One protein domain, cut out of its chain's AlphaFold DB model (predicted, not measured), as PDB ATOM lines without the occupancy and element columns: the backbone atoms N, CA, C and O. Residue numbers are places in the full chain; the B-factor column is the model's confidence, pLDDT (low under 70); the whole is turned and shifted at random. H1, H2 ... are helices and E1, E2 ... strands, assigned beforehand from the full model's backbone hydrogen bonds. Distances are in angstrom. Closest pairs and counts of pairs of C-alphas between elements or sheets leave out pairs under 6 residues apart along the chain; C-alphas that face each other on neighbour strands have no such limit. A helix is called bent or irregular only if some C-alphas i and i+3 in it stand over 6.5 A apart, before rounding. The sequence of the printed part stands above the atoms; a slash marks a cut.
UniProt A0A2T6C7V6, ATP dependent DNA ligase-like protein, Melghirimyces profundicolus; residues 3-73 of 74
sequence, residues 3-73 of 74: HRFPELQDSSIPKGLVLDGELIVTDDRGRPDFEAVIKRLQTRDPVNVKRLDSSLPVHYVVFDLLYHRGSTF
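Overview. This is residues 3 to 73 of the 74 residues of the protein "ATP dependent DNA ligase-like protein" of Melghirimyces profundicolus (UniProt A0A2T6C7V6). A long, bent ribbon of two antiparallel strands, E1 and E2, has a pair of short helices, H1 and H2, at the end where E1 ends and E2 begins. Residues 3 to 16, with no named element, run from the helix side of the domain to the ribbon's other end. The printed part has 71 residues, with two named helices and two named strands in the order E1, H1, H2, E2, and its class is mixed, helices and strands. The whole is loose, with a radius of gyration of the C-alphas of 13.9 A and spans of 37 by 27 by 20 A.

Along the chain. Start at His 3 and go on to C-alpha 17 at (209.154, 234.989, 242.223), where E1 begins; it runs through residues 17 to 24, 20.5 A. Next come H1, residues 34 to 42, 12.3 A, and H2, residues 46 to 55, 14.3 A. E2, residues 59 to 68, covers 21.8 A and ends at C-alpha 68 at (205.291, 234.002, 244.674).

Arrangement. Look first at E1 and E2, antiparallel neighbours with 159 degrees between their directions. N 18 and O 67, and N 24 and O 59, are each 2.9 A apart, within hydrogen-bond range. E1 bends by 57 degrees at residue 20, and E2 by 75 degrees at residue 64. At the helix end, the closest C-alphas of E1 and H1, Ile 24 and Val 37, are 5.8 A apart. H1 and H2 are close but not clearly touching: their closest C-alphas, Arg 40 and Leu 52, are 7.3 A apart. They run opposite ways at a shallow tilt of 28 degrees. H2 and E1 are apart, as are H1 and E2. Every O i to N i+4 pair is within hydrogen-bond range in H1, and 5 of 6 in H2.

Size, cuts and confidence. The farthest C-alphas, Asp 28 and Gly 70, are 40.1 A apart. The printed part has no cut, and no link between named elements is long. Mean pLDDT of the printed part is 94.0, and no printed residue is under 70.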
ATOM      1  N   HIS A   3     221.408 235.379 229.443       92.81
ATOM      2  CA  HIS A   3     222.863 235.569 229.315       92.81
ATOM      3  C   HIS A   3     223.278 236.942 228.752       92.81
ATOM      4  O   HIS A   3     224.462 237.257 228.735       92.81
ATOM      5  N   ARG A   4     222.326 237.731 228.238       94.75
ATOM      6  CA  ARG A   4     222.578 239.045 227.627       94.75
ATOM      7  C   ARG A   4     222.551 240.183 228.642       94.75
ATOM      8  O   ARG A   4     222.962 241.283 228.291       94.75
ATOM      9  N   PHE A   5     222.104 239.896 229.864       94.88
ATOM     10  CA  PHE A   5     222.028 240.849 230.965       94.88
ATOM     11  C   PHE A   5     222.705 240.266 232.217       94.88
ATOM     12  O   PHE A   5     222.009 239.847 233.146       94.88
ATOM     13  N   PRO A   6     224.044 240.105 232.220       93.12
ATOM     14  CA  PRO A   6     224.772 239.612 233.388       93.12
ATOM     15  C   PRO A   6     224.510 240.448 234.646       93.12
ATOM     16  O   PRO A   6     224.370 239.867 235.720       93.12
ATOM     17  N   GLU A   7     224.348 241.765 234.504       91.50
ATOM     18  CA  GLU A   7     224.037 242.677 235.607       91.50
ATOM     19  C   GLU A   7     222.707 242.367 236.316       91.50
ATOM     20  O   GLU A   7     222.527 242.740 237.470       91.50
ATOM     21  N   LEU A   8     221.781 241.654 235.662       91.88
ATOM     22  CA  LEU A   8     220.481 241.285 236.234       91.88
ATOM     23  C   LEU A   8     220.468 239.896 236.878       91.88
ATOM     24  O   LEU A   8     219.438 239.471 237.398       91.88
ATOM     25  N   GLN A   9     221.580 239.161 236.851       88.75
ATOM     26  CA  GLN A   9     221.676 237.833 237.470       88.75
ATOM     27  C   GLN A   9     221.966 237.922 238.976       88.75
ATOM     28  O   GLN A   9     222.681 237.087 239.532       88.75
ATOM     29  N   ASP A  10     221.415 238.943 239.632       76.94
ATOM     30  CA  ASP A  10     221.626 239.198 241.048       76.94
ATOM     31  C   ASP A  10     221.016 238.081 241.908       76.94
ATOM     32  O   ASP A  10     219.839 237.727 241.811       76.94
ATOM     33  N   SER A  11     221.846 237.536 242.793       72.00
ATOM     34  CA  SER A  11     221.460 236.541 243.791       72.00
ATOM     35  C   SER A  11     220.582 237.088 244.924       72.00
ATOM     36  O   SER A  11     220.065 236.295 245.711       72.00
ATOM     37  N   SER A  12     220.425 238.412 245.033       85.81
ATOM     38  CA  SER A  12     219.654 239.063 246.098       85.81
ATOM     39  C   SER A  12     218.139 238.859 245.968       85.81
ATOM     40  O   SER A  12     217.432 238.875 246.979       85.81
ATOM     41  N   ILE A  13     217.628 238.608 244.755       85.44
ATOM     42  CA  ILE A  13     216.200 238.376 244.521       85.44
ATOM     43  C   ILE A  13     215.821 236.956 244.982       85.44
ATOM     44  O   ILE A  13     216.401 235.971 244.508       85.44
ATOM     45  N   PRO A  14     214.826 236.800 245.878       87.69
ATOM     46  CA  PRO A  14     214.390 235.488 246.340       87.69
ATOM     47  C   PRO A  14     213.919 234.579 245.200       87.69
ATOM     48  O   PRO A  14     213.215 234.990 244.278       87.69
ATOM     49  N   LYS A  15     214.242 233.288 245.298       90.50
ATOM     50  CA  LYS A  15     213.741 232.285 244.350       90.50
ATOM     51  C   LYS A  15     212.223 232.112 244.466       90.50
ATOM     52  O   LYS A  15     211.655 232.209 245.554       90.50
ATOM     53  N   GLY A  16     211.601 231.735 243.348       93.19
ATOM     54  CA  GLY A  16     210.166 231.440 243.282       93.19
ATOM     55  C   GLY A  16     209.285 232.679 243.140       93.19
ATOM     56  O   GLY A  16     208.120 232.618 243.526       93.19
ATOM     57  N   LEU A  17     209.852 233.771 242.620       94.50
ATOM     58  CA  LEU A  17     209.154 234.989 242.223       94.50
ATOM     59  C   LEU A  17     209.010 235.041 240.695       94.50
ATOM     60  O   LEU A  17     209.924 234.633 239.977       94.50
ATOM     61  N   VAL A  18     207.892 235.578 240.213       95.31
ATOM     62  CA  VAL A  18     207.757 236.100 238.846       95.31
ATOM     63  C   VAL A  18     207.372 237.562 238.974       95.31
ATOM     64  O   VAL A  18     206.331 237.875 239.547       95.31
ATOM     65  N   LEU A  19     208.242 238.434 238.482       94.88
ATOM     66  CA  LEU A  19     208.061 239.878 238.493       94.88
ATOM     67  C   LEU A  19     207.762 240.336 237.069       94.88
ATOM     68  O   LEU A  19     208.358 239.809 236.125       94.88
ATOM     69  N   ASP A  20     206.857 241.298 236.935       96.25
ATOM     70  CA  ASP A  20     206.677 242.049 235.699       96.25
ATOM     71  C   ASP A  20     207.328 243.424 235.833       96.25
ATOM     72  O   ASP A  20     207.339 244.049 236.901       96.25
ATOM     73  N   GLY A  21     207.945 243.869 234.751       95.12
ATOM     74  CA  GLY A  21     208.763 245.063 234.776       95.12
ATOM     75  C   GLY A  21     209.319 245.438 233.415       95.12
ATOM     76  O   GLY A  21     209.237 244.689 232.442       95.12
ATOM     77  N   GLU A  22     209.971 246.592 233.379       96.19
ATOM     78  CA  GLU A  22     210.593 247.138 232.182       96.19
ATOM     79  C   GLU A  22     212.111 247.242 232.354       96.19
ATOM     80  O   GLU A  22     212.621 247.579 233.424       96.19
ATOM     81  N   LEU A  23     212.853 246.943 231.286       95.88
ATOM     82  CA  LEU A  23     214.275 247.259 231.220       95.88
ATOM     83  C   LEU A  23     214.443 248.679 230.708       95.88
ATOM     84  O   LEU A  23     213.888 249.019 229.668       95.88
ATOM     85  N   ILE A  24     215.263 249.472 231.389       96.69
ATOM     86  CA  ILE A  24     215.597 250.832 230.975       96.69
ATOM     87  C   ILE A  24     217.108 251.034 230.950       96.69
ATOM     88  O   ILE A  24     217.866 250.362 231.651       96.69
ATOM     89  N   VAL A  25     217.542 252.014 230.168       97.12
ATOM     90  CA  VAL A  25     218.855 252.647 230.305       97.12
ATOM     91  C   VAL A  25     218.604 254.129 230.539       97.12
ATOM     92  O   VAL A  25     217.671 254.684 229.962       97.12
ATOM     93  N   THR A  26     219.399 254.761 231.399       94.69
ATOM     94  CA  THR A  26     219.276 256.189 231.704       94.69
ATOM     95  C   THR A  26     220.531 256.947 231.302       94.69
ATOM     96  O   THR A  26     221.633 256.412 231.417       94.69
ATOM     97  N   ASP A  27     220.370 258.200 230.880       91.25
ATOM     98  CA  ASP A  27     221.485 259.136 230.727       91.25
ATOM     99  C   ASP A  27     222.035 259.599 232.092       91.25
ATOM    100  O   ASP A  27     221.482 259.289 233.151       91.25
ATOM    101  N   ASP A  28     223.101 260.403 232.075       90.31
ATOM    102  CA  ASP A  28     223.739 260.942 233.290       90.31
ATOM    103  C   ASP A  28     222.819 261.857 234.125       90.31
ATOM    104  O   ASP A  28     223.155 262.245 235.244       90.31
ATOM    105  N   ARG A  29     221.655 262.239 233.587       93.56
ATOM    106  CA  ARG A  29     220.623 263.028 234.274       93.56
ATOM    107  C   ARG A  29     219.448 262.161 234.737       93.56
ATOM    108  O   ARG A  29     218.454 262.710 235.209       93.56
ATOM    109  N   GLY A  30     219.546 260.837 234.600       89.94
ATOM    110  CA  GLY A  30     218.513 259.880 234.989       89.94
ATOM    111  C   GLY A  30     217.341 259.783 234.009       89.94
ATOM    112  O   GLY A  30     216.309 259.212 234.355       89.94
ATOM    113  N   ARG A  31     217.449 260.348 232.801       94.12
ATOM    114  CA  ARG A  31     216.365 260.312 231.809       94.12
ATOM    115  C   ARG A  31     216.451 259.036 230.973       94.12
ATOM    116  O   ARG A  31     217.562 258.670 230.597       94.12
ATOM    117  N   PRO A  32     215.324 258.386 230.637       93.69
ATOM    118  CA  PRO A  32     215.336 257.202 229.784       93.69
ATOM    119  C   PRO A  32     215.985 257.460 228.417       93.69
ATOM    120  O   PRO A  32     215.657 258.435 227.741       93.69
ATOM    121  N   ASP A  33     216.867 256.553 228.005       96.69
ATOM    122  CA  ASP A  33     217.492 256.515 226.685       96.69
ATOM    123  C   ASP A  33     216.977 255.289 225.912       96.69
ATOM    124  O   ASP A  33     217.397 254.142 226.115       96.69
ATOM    125  N   PHE A  34     216.020 255.551 225.018       95.25
ATOM    126  CA  PHE A  34     215.352 254.527 224.220       95.25
ATOM    127  C   PHE A  34     216.295 253.844 223.221       95.25
ATOM    128  O   PHE A  34     216.188 252.639 222.989       95.25
ATOM    129  N   GLU A  35     217.241 254.574 222.633       97.06
ATOM    130  CA  GLU A  35     218.187 253.981 221.685       97.06
ATOM    131  C   GLU A  35     219.167 253.058 222.412       97.06
ATOM    132  O   GLU A  35     219.456 251.947 221.950       97.06
ATOM    133  N   ALA A  36     219.630 253.479 223.590       97.06
ATOM    134  CA  ALA A  36     220.523 252.697 224.428       97.06
ATOM    135  C   ALA A  36     219.889 251.379 224.893       97.06
ATOM    136  O   ALA A  36     220.530 250.324 224.790       97.06
ATOM    137  N   VAL A  37     218.633 251.399 225.350       97.12
ATOM    138  CA  VAL A  37     217.961 250.160 225.763       97.12
ATOM    139  C   VAL A  37     217.723 249.232 224.574       97.12
ATOM    140  O   VAL A  37     218.016 248.039 224.670       97.12
ATOM    141  N   ILE A  38     217.317 249.750 223.409       97.25
ATOM    142  CA  ILE A  38     217.159 248.934 222.196       97.25
ATOM    143  C   ILE A  38     218.495 248.304 221.786       97.25
ATOM    144  O   ILE A  38     218.549 247.107 221.487       97.25
ATOM    145  N   LYS A  39     219.601 249.050 221.858       97.38
ATOM    146  CA  LYS A  39     220.952 248.527 221.608       97.38
ATOM    147  C   LYS A  39     221.310 247.379 222.553       97.38
ATOM    148  O   LYS A  39     221.830 246.354 222.096       97.38
ATOM    149  N   ARG A  40     221.012 247.496 223.852       97.31
ATOM    150  CA  ARG A  40     221.195 246.397 224.821       97.31
ATOM    151  C   ARG A  40     220.309 245.200 224.472       97.31
ATOM    152  O   ARG A  40     220.808 244.080 224.371       97.31
ATOM    153  N   LEU A  41     219.031 245.435 224.173       96.06
ATOM    154  CA  LEU A  41     218.064 244.402 223.792       96.06
ATOM    155  C   LEU A  41     218.417 243.681 222.483       96.06
ATOM    156  O   LEU A  41     218.029 242.523 222.312       96.06
ATOM    157  N   GLN A  42     219.142 244.307 221.559       96.69
ATOM    158  CA  GLN A  42     219.534 243.705 220.279       96.69
ATOM    159  C   GLN A  42     220.911 243.031 220.316       96.69
ATOM    160  O   GLN A  42     221.161 242.122 219.522       96.69
ATOM    161  N   THR A  43     221.785 243.400 221.256       97.50
ATOM    162  CA  THR A  43     223.124 242.805 221.381       97.50
ATOM    163  C   THR A  43     223.028 241.323 221.767       97.50
ATOM    164  O   THR A  43     222.226 240.934 222.619       97.50
ATOM    165  N   ARG A  44     223.813 240.466 221.101       95.94
ATOM    166  CA  ARG A  44     223.823 238.998 221.305       95.94
ATOM    167  C   ARG A  44     225.222 238.410 221.432       95.94
ATOM    168  O   ARG A  44     225.393 237.425 222.137       95.94
ATOM    169  N   ASP A  45     226.193 239.003 220.743       97.12
ATOM    170  CA  ASP A  45     227.587 238.575 220.797       97.12
ATOM    171  C   ASP A  45     228.131 238.673 222.240       97.12
ATOM    172  O   ASP A  45     228.065 239.757 222.826       97.12
ATOM    173  N   PRO A  46     228.663 237.584 222.829       96.19
ATOM    174  CA  PRO A  46     229.083 237.561 224.232       96.19
ATOM    175  C   PRO A  46     230.153 238.599 224.589       96.19
ATOM    176  O   PRO A  46     230.133 239.148 225.691       96.19
ATOM    177  N   VAL A  47     231.072 238.899 223.662       97.00
ATOM    178  CA  VAL A  47     232.127 239.900 223.881       97.00
ATOM    179  C   VAL A  47     231.504 241.289 224.008       97.00
ATOM    180  O   VAL A  47     231.799 242.028 224.949       97.00
ATOM    181  N   ASN A  48     230.583 241.632 223.107       97.44
ATOM    182  CA  ASN A  48     229.853 242.893 223.169       97.44
ATOM    183  C   ASN A  48     228.882 242.974 224.349       97.44
ATOM    184  O   ASN A  48     228.763 244.048 224.935       97.44
ATOM    185  N   VAL A  49     228.224 241.872 224.726       97.38
ATOM    186  CA  VAL A  49     227.386 241.811 225.933       97.38
ATOM    187  C   VAL A  49     228.207 242.204 227.154       97.38
ATOM    188  O   VAL A  49     227.808 243.132 227.852       97.38
ATOM    189  N   LYS A  50     229.370 241.569 227.360       95.25
ATOM    190  CA  LYS A  50     230.264 241.846 228.495       95.25
ATOM    191  C   LYS A  50     230.815 243.273 228.478       95.25
ATOM    192  O   LYS A  50     230.973 243.896 229.522       95.25
ATOM    193  N   ARG A  51     231.107 243.816 227.294       96.44
ATOM    194  CA  ARG A  51     231.536 245.215 227.166       96.44
ATOM    195  C   ARG A  51     230.421 246.176 227.578       96.44
ATOM    196  O   ARG A  51     230.663 247.102 228.339       96.44
ATOM    197  N   LEU A  52     229.210 245.955 227.072       96.62
ATOM    198  CA  LEU A  52     228.073 246.837 227.320       96.62
ATOM    199  C   LEU A  52     227.491 246.699 228.733       96.62
ATOM    200  O   LEU A  52     226.956 247.677 229.226       96.62
ATOM    201  N   ASP A  53     227.636 245.542 229.374       94.44
ATOM    202  CA  ASP A  53     227.298 245.301 230.787       94.44
ATOM    203  C   ASP A  53     227.942 246.344 231.721       94.44
ATOM    204  O   ASP A  53     227.298 246.877 232.615       94.44
ATOM    205  N   SER A  54     229.193 246.729 231.443       91.50
ATOM    206  CA  SER A  54     229.901 247.754 232.227       91.50
ATOM    207  C   SER A  54     229.711 249.183 231.713       91.50
ATOM    208  O   SER A  54     229.656 250.116 232.508       91.50
ATOM    209  N   SER A  55     229.635 249.388 230.392       94.19
ATOM    210  CA  SER A  55     229.595 250.740 229.811       94.19
ATOM    211  C   SER A  55     228.191 251.321 229.635       94.19
ATOM    212  O   SER A  55     228.058 252.505 229.357       94.19
ATOM    213  N   LEU A  56     227.160 250.475 229.644       95.44
ATOM    214  CA  LEU A  56     225.771 250.846 229.369       95.44
ATOM    215  C   LEU A  56     224.822 249.887 230.118       95.44
ATOM    216  O   LEU A  56     224.092 249.125 229.471       95.44
ATOM    217  N   PRO A  57     224.887 249.861 231.462       93.50
ATOM    218  CA  PRO A  57     224.131 248.909 232.266       93.50
ATOM    219  C   PRO A  57     222.627 249.122 232.085       93.50
ATOM    220  O   PRO A  57     222.153 250.262 232.016       93.50
ATOM    221  N   VAL A  58     221.869 248.026 232.012       95.81
ATOM    222  CA  VAL A  58     220.406 248.112 232.099       95.81
ATOM    223  C   VAL A  58     219.957 248.114 233.555       95.81
ATOM    224  O   VAL A  58     220.543 247.444 234.401       95.81
ATOM    225  N   HIS A  59     218.862 248.809 233.829       92.81
ATOM    226  CA  HIS A  59     218.140 248.716 235.091       92.81
ATOM    227  C   HIS A  59     216.812 248.008 234.851       92.81
ATOM    228  O   HIS A  59     216.145 248.267 233.850       92.81
ATOM    229  N   TYR A  60     216.427 247.122 235.766       94.12
ATOM    230  CA  TYR A  60     215.122 246.472 235.744       94.12
ATOM    231  C   TYR A  60     214.184 247.171 236.726       94.12
ATOM    232  O   TYR A  60     214.407 247.143 237.937       94.12
ATOM    233  N   VAL A  61     213.154 247.823 236.195       93.94
ATOM    234  CA  VAL A  61     212.134 248.531 236.968       93.94
ATOM    235  C   VAL A  61     210.919 247.626 237.091       93.94
ATOM    236  O   VAL A  61     210.179 247.426 236.131       93.94
ATOM    237  N   VAL A  62     210.736 247.063 238.278       94.56
ATOM    238  CA  VAL A  62     209.606 246.188 238.601       94.56
ATOM    239  C   VAL A  62     208.384 247.041 238.915       94.56
ATOM    240  O   VAL A  62     208.475 247.962 239.726       94.56
ATOM    241  N   PHE A  63     207.245 246.710 238.313       96.19
ATOM    242  CA  PHE A  63     205.963 247.346 238.623       96.19
ATOM    243  C   PHE A  63     204.887 246.353 239.068       96.19
ATOM    244  O   PHE A  63     203.915 246.793 239.674       96.19
ATOM    245  N   ASP A  64     205.073 245.044 238.844       96.44
ATOM    246  CA  ASP A  64     204.131 244.026 239.316       96.44
ATOM    247  C   ASP A  64     204.811 242.759 239.856       96.44
ATOM    248  O   ASP A  64     205.906 242.370 239.438       96.44
ATOM    249  N   LEU A  65     204.130 242.087 240.780       95.62
ATOM    250  CA  LEU A  65     204.466 240.758 241.276       95.62
ATOM    251  C   LEU A  65     203.379 239.806 240.798       95.62
ATOM    252  O   LEU A  65     202.292 239.817 241.351       95.62
ATOM    253  N   LEU A  66     203.695 238.926 239.853       96.94
ATOM    254  CA  LEU A  66     202.715 238.009 239.265       96.94
ATOM    255  C   LEU A  66     202.635 236.667 240.001       96.94
ATOM    256  O   LEU A  66     201.599 236.003 240.002       96.94
ATOM    257  N   TYR A  67     203.735 236.222 240.614       97.50
ATOM    258  CA  TYR A  67     203.782 234.933 241.305       97.50
ATOM    259  C   TYR A  67     204.777 234.930 242.456       97.50
ATOM    260  O   TYR A  67     205.904 235.405 242.317       97.50
ATOM    261  N   HIS A  68     204.397 234.297 243.562       96.12
ATOM    262  CA  HIS A  68     205.291 234.002 244.674       96.12
ATOM    263  C   HIS A  68     204.909 232.670 245.327       96.12
ATOM    264  O   HIS A  68     203.817 232.530 245.870       96.12
ATOM    265  N   ARG A  69     205.824 231.689 245.306       93.69
ATOM    266  CA  ARG A  69     205.736 230.431 246.090       93.69
ATOM    267  C   ARG A  69     204.376 229.707 246.027       93.69
ATOM    268  O   ARG A  69     203.868 229.237 247.040       93.69
ATOM    269  N   GLY A  70     203.808 229.578 244.834       94.88
ATOM    270  CA  GLY A  70     202.554 228.848 244.603       94.88
ATOM    271  C   GLY A  70     201.311 229.730 244.547       94.88
ATOM    272  O   GLY A  70     200.254 229.238 244.164       94.88
ATOM    273  N   SER A  71     201.436 231.015 244.871       96.19
ATOM    274  CA  SER A  71     200.354 231.989 244.756       96.19
ATOM    275  C   SER A  71     200.557 232.862 243.524       96.19
ATOM    276  O   SER A  71     201.630 233.441 243.349       96.19
ATOM    277  N   THR A  72     199.523 232.949 242.689       96.50
ATOM    278  CA  THR A  72     199.437 233.887 241.562       96.50
ATOM    279  C   THR A  72     198.692 235.135 242.012       96.50
ATOM    280  O   THR A  72     197.706 235.032 242.744       96.50
ATOM    281  N   PHE A  73     199.165 236.291 241.573       92.19
ATOM    282  CA  PHE A  73     198.584 237.593 241.869       92.19
ATOM    283  C   PHE A  73     197.922 238.152 240.598       92.19
ATOM    284  O   PHE A  73     198.348 237.785 239.499       92.19
TER     285      PHE A  73